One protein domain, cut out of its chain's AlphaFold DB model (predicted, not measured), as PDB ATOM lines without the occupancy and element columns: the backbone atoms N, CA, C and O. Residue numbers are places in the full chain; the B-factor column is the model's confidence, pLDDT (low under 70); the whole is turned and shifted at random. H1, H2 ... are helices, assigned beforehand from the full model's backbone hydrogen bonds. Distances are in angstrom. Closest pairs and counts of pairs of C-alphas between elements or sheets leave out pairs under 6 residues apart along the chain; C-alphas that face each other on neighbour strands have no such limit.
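AT A GLANCE: This is residues 98 to 139 of the 277 residues of an uncharacterized protein of Microbacterium sp. CH12i (UniProt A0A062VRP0). A flat U: helices H1 and H3 run side by side in opposite ways, and the shorter H2 crosses between them at one end. H3 is the longer arm, and few contacts join the two arms. The 42 printed residues hold three named helices, H1, H2 and H3 in chain order, and no named strand: all helix. The whole is only just compact, close to loose, with a radius of gyration of the C-alphas of 10.9 A and spans of 34 by 18 by 6 A.

IN THESE COORDINATES: H1, residues 99 to 110, begins at C-alpha 99 (25.688, 15.365, 24.247) and is 15.9 A long. H2, residues 113 to 121, measures 12.1 A. H3, residues 124 to 139, measures 22.4 A and ends at C-alpha 139 (24.128, 23.602, 16.296).

HOW THE PARTS SIT: H1 and H2 touch only at the corner, H1 with residues 109 to 110 alone; the closest C-alphas, Thr 110 and Gly 116, are 4.1 A apart. Their steep tilt is 63 degrees, opposite ways. H1 and H3 touch at a shallow tilt of 8 degrees, opposite ways, the C-alphas of Ser 99 and Ala 132 closest at 5.7 A. H2 and H3 are close but not clearly touching, the closest C-alphas, Leu 119 and Pro 125, 6.9 A apart. In H3 every O i to N i+4 pair is within hydrogen-bond range; in H1 6 of 8, in H2 4 of 5.

THE WHOLE: The C-alphas farthest apart, Val 114 and Asp 139, are 34.2 A apart. The printed part has no cut, and both links are tight. Mean pLDDT of the printed part is 81.3; no printed residue is under 70.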
ATOM      1  N   VAL A  98      26.871  16.775  20.538       72.38
ATOM      2  CA  VAL A  98      28.028  16.577  21.431       72.38
ATOM      3  C   VAL A  98      27.590  15.896  22.734       72.38
ATOM      4  O   VAL A  98      28.347  15.111  23.323       72.38
ATOM      5  N   SER A  99      26.330  16.081  23.136       71.31
ATOM      6  CA  SER A  99      25.688  15.365  24.247       71.31
ATOM      7  C   SER A  99      25.707  13.837  24.095       71.31
ATOM      8  O   SER A  99      25.868  13.124  25.090       71.31
ATOM      9  N   SER A 100      25.643  13.304  22.870       73.94
ATOM     10  CA  SER A 100      25.650  11.851  22.625       73.94
ATOM     11  C   SER A 100      27.018  11.203  22.854       73.94
ATOM     12  O   SER A 100      27.107   9.995  23.066       73.94
ATOM     13  N   ILE A 101      28.087  12.000  22.832       75.19
ATOM     14  CA  ILE A 101      29.468  11.527  23.006       75.19
ATOM     15  C   ILE A 101      29.981  11.840  24.406       75.19
ATOM     16  O   ILE A 101      30.770  11.079  24.965       75.19
ATOM     17  N   THR A 102      29.518  12.938  24.994       77.44
ATOM     18  CA  THR A 102      30.006  13.385  26.300       77.44
ATOM     19  C   THR A 102      29.366  12.585  27.435       77.44
ATOM     20  O   THR A 102      30.051  12.234  28.396       77.44
ATOM     21  N   THR A 103      28.093  12.193  27.292       81.69
ATOM     22  CA  THR A 103      27.359  11.442  28.326       81.69
ATOM     23  C   THR A 103      27.965  10.072  28.669       81.69
ATOM     24  O   THR A 103      28.166   9.824  29.858       81.69
ATOM     25  N   PRO A 104      28.364   9.195  27.722       80.88
ATOM     26  CA  PRO A 104      28.921   7.886  28.072       80.88
ATOM     27  C   PRO A 104      30.319   7.996  28.691       80.88
ATOM     28  O   PRO A 104      30.710   7.165  29.509       80.88
ATOM     29  N   ILE A 105      31.090   9.017  28.300       78.69
ATOM     30  CA  ILE A 105      32.441   9.259  28.820       78.69
ATOM     31  C   ILE A 105      32.361   9.794  30.250       78.69
ATOM     32  O   ILE A 105      33.109   9.340  31.119       78.69
ATOM     33  N   LEU A 106      31.444  10.728  30.504       81.50
ATOM     34  CA  LEU A 106      31.213  11.280  31.833       81.50
ATOM     35  C   LEU A 106      30.638  10.217  32.786       81.50
ATOM     36  O   LEU A 106      31.081  10.117  33.931       81.50
ATOM     37  N   ASP A 107      29.739   9.360  32.300       80.81
ATOM     38  CA  ASP A 107      29.212   8.209  33.045       80.81
ATOM     39  C   ASP A 107      30.325   7.197  33.386       80.81
ATOM     40  O   ASP A 107      30.517   6.813  34.542       80.81
ATOM     41  N   ALA A 108      31.181   6.855  32.417       79.81
ATOM     42  CA  ALA A 108      32.333   5.983  32.661       79.81
ATOM     43  C   ALA A 108      33.354   6.593  33.644       79.81
ATOM     44  O   ALA A 108      33.954   5.868  34.442       79.81
ATOM     45  N   ALA A 109      33.560   7.913  33.605       77.00
ATOM     46  CA  ALA A 109      34.469   8.616  34.510       77.00
ATOM     47  C   ALA A 109      33.920   8.695  35.944       77.00
ATOM     48  O   ALA A 109      34.680   8.549  36.907       77.00
ATOM     49  N   THR A 110      32.609   8.885  36.096       78.12
ATOM     50  CA  THR A 110      31.939   8.938  37.405       78.12
ATOM     51  C   THR A 110      31.765   7.553  38.034       78.12
ATOM     52  O   THR A 110      31.799   7.440  39.259       78.12
ATOM     53  N   ALA A 111      31.718   6.483  37.232       83.56
ATOM     54  CA  ALA A 111      31.724   5.099  37.713       83.56
ATOM     55  C   ALA A 111      33.024   4.690  38.442       83.56
ATOM     56  O   ALA A 111      33.050   3.671  39.139       83.56
ATOM     57  N   VAL A 112      34.112   5.464  38.312       83.75
ATOM     58  CA  VAL A 112      35.360   5.242  39.058       83.75
ATOM     59  C   VAL A 112      35.280   5.975  40.406       83.75
ATOM     60  O   VAL A 112      35.391   7.197  40.417       83.75
ATOM     61  N   PRO A 113      35.198   5.280  41.562       74.12
ATOM     62  CA  PRO A 113      34.853   5.903  42.849       74.12
ATOM     63  C   PRO A 113      35.764   7.071  43.252       74.12
ATOM     64  O   PRO A 113      35.312   8.102  43.726       74.12
ATOM     65  N   VAL A 114      37.072   6.933  43.007       79.62
ATOM     66  CA  VAL A 114      38.075   7.949  43.375       79.62
ATOM     67  C   VAL A 114      37.962   9.210  42.512       79.62
ATOM     68  O   VAL A 114      38.307  10.297  42.959       79.62
ATOM     69  N   ILE A 115      37.512   9.061  41.267       76.44
ATOM     70  CA  ILE A 115      37.414  10.146  40.287       76.44
ATOM     71  C   ILE A 115      36.018  10.781  40.359       76.44
ATOM     72  O   ILE A 115      35.906  12.002  40.293       76.44
ATOM     73  N   GLY A 116      34.981   9.974  40.602       78.31
ATOM     74  CA  GLY A 116      33.601  10.411  40.795       78.31
ATOM     75  C   GLY A 116      33.429  11.366  41.974       78.31
ATOM     76  O   GLY A 116      32.798  12.407  41.802       78.31
ATOM     77  N   ASP A 117      34.053  11.092  43.126       84.12
ATOM     78  CA  ASP A 117      33.965  11.976  44.302       84.12
ATOM     79  C   ASP A 117      34.630  13.342  44.051       84.12
ATOM     80  O   ASP A 117      34.115  14.380  44.465       84.12
ATOM     81  N   VAL A 118      35.757  13.361  43.326       82.88
ATOM     82  CA  VAL A 118      36.482  14.600  42.989       82.88
ATOM     83  C   VAL A 118      35.726  15.406  41.933       82.88
ATOM     84  O   VAL A 118      35.549  16.608  42.100       82.88
ATOM     85  N   LEU A 119      35.244  14.759  40.869       81.75
ATOM     86  CA  LEU A 119      34.455  15.412  39.821       81.75
ATOM     87  C   LEU A 119      33.142  15.974  40.372       81.75
ATOM     88  O   LEU A 119      32.784  17.109  40.056       81.75
ATOM     89  N   SER A 120      32.458  15.209  41.225       83.00
ATOM     90  CA  SER A 120      31.206  15.634  41.862       83.00
ATOM     91  C   SER A 120      31.443  16.765  42.860       83.00
ATOM     92  O   SER A 120      30.691  17.735  42.868       83.00
ATOM     93  N   GLY A 121      32.520  16.696  43.652       85.44
ATOM     94  CA  GLY A 121      32.903  17.768  44.575       85.44
ATOM     95  C   GLY A 121      33.302  19.074  43.878       85.44
ATOM     96  O   GLY A 121      33.151  20.144  44.459       85.44
ATOM     97  N   LEU A 122      33.776  18.993  42.632       84.75
ATOM     98  CA  LEU A 122      34.121  20.146  41.794       84.75
ATOM     99  C   LEU A 122      32.956  20.646  40.924       84.75
ATOM    100  O   LEU A 122      33.106  21.664  40.255       84.75
ATOM    101  N   GLY A 123      31.815  19.948  40.896       88.31
ATOM    102  CA  GLY A 123      30.669  20.319  40.058       88.31
ATOM    103  C   GLY A 123      30.911  20.182  38.548       88.31
ATOM    104  O   GLY A 123      30.135  20.710  37.756       88.31
ATOM    105  N   VAL A 124      31.960  19.460  38.137       88.50
ATOM    106  CA  VAL A 124      32.317  19.259  36.720       88.50
ATOM    107  C   VAL A 124      31.170  18.657  35.896       88.50
ATOM    108  O   VAL A 124      30.973  19.133  34.782       88.50
ATOM    109  N   PRO A 125      30.375  17.687  36.399       82.12
ATOM    110  CA  PRO A 125      29.262  17.136  35.627       82.12
ATOM    111  C   PRO A 125      28.229  18.190  35.211       82.12
ATOM    112  O   PRO A 125      27.818  18.206  34.060       82.12
ATOM    113  N   GLY A 126      27.883  19.120  36.111       85.50
ATOM    114  CA  GLY A 126      26.939  20.198  35.800       85.50
ATOM    115  C   GLY A 126      27.509  21.199  34.796       85.50
ATOM    116  O   GLY A 126      26.838  21.562  33.841       85.50
ATOM    117  N   ALA A 127      28.783  21.575  34.951       83.38
ATOM    118  CA  ALA A 127      29.441  22.489  34.017       83.38
ATOM    119  C   ALA A 127      29.565  21.900  32.599       83.38
ATOM    120  O   ALA A 127      29.450  22.626  31.614       83.38
ATOM    121  N   VAL A 128      29.811  20.591  32.487       86.56
ATOM    122  CA  VAL A 128      29.888  19.898  31.194       86.56
ATOM    123  C   VAL A 128      28.508  19.787  30.542       86.56
ATOM    124  O   VAL A 128      28.412  20.027  29.341       86.56
ATOM    125  N   ASP A 129      27.456  19.495  31.312       87.00
ATOM    126  CA  ASP A 129      26.078  19.473  30.800       87.00
ATOM    127  C   ASP A 129      25.622  20.863  30.325       87.00
ATOM    128  O   ASP A 129      25.038  20.975  29.247       87.00
ATOM    129  N   ASP A 130      25.953  21.929  31.059       87.62
ATOM    130  CA  ASP A 130      25.634  23.307  30.661       87.62
ATOM    131  C   ASP A 130      26.333  23.694  29.346       87.62
ATOM    132  O   ASP A 130      25.713  24.256  28.440       87.62
ATOM    133  N   VAL A 131      27.621  23.360  29.197       84.06
ATOM    134  CA  VAL A 131      28.374  23.610  27.955       84.06
ATOM    135  C   VAL A 131      27.825  22.769  26.803       84.06
ATOM    136  O   VAL A 131      27.640  23.297  25.706       84.06
ATOM    137  N   ALA A 132      27.527  21.488  27.034       84.38
ATOM    138  CA  ALA A 132      26.938  20.619  26.019       84.38
ATOM    139  C   ALA A 132      25.572  21.149  25.554       84.38
ATOM    140  O   ALA A 132      25.312  21.177  24.353       84.38
ATOM    141  N   ALA A 133      24.742  21.653  26.472       84.44
ATOM    142  CA  ALA A 133      23.455  22.257  26.138       84.44
ATOM    143  C   ALA A 133      23.608  23.521  25.273       84.44
ATOM    144  O   ALA A 133      22.850  23.708  24.318       84.44
ATOM    145  N   VAL A 134      24.596  24.379  25.559       87.19
ATOM    146  CA  VAL A 134      24.885  25.574  24.742       87.19
ATOM    147  C   VAL A 134      25.366  25.189  23.341       87.19
ATOM    148  O   VAL A 134      24.915  25.780  22.356       87.19
ATOM    149  N   VAL A 135      26.249  24.193  23.235       82.56
ATOM    150  CA  VAL A 135      26.770  23.713  21.945       82.56
ATOM    151  C   VAL A 135      25.652  23.086  21.109       82.56
ATOM    152  O   VAL A 135      25.480  23.476  19.957       82.56
ATOM    153  N   ASP A 136      24.825  22.220  21.700       83.31
ATOM    154  CA  ASP A 136      23.688  21.599  21.005       83.31
ATOM    155  C   ASP A 136      22.623  22.645  20.598       83.31
ATOM    156  O   ASP A 136      22.005  22.534  19.536       83.31
ATOM    157  N   THR A 137      22.425  23.705  21.393       83.81
ATOM    158  CA  THR A 137      21.529  24.830  21.039       83.81
ATOM    159  C   THR A 137      22.087  25.660  19.880       83.81
ATOM    160  O   THR A 137      21.335  26.142  19.035       83.81
ATOM    161  N   THR A 138      23.409  25.827  19.823       76.62
ATOM    162  CA  THR A 138      24.075  26.567  18.744       76.62
ATOM    163  C   THR A 138      23.998  25.793  17.430       76.62
ATOM    164  O   THR A 138      23.697  26.383  16.396       76.62
ATOM    165  N   ASP A 139      24.185  24.473  17.475       73.69
ATOM    166  CA  ASP A 139      24.128  23.602  16.296       73.69
ATOM    167  C   ASP A 139      22.704  23.485  15.725       73.69
ATOM    168  O   ASP A 139      22.483  23.602  14.521       73.69
TER     169      ASP A 139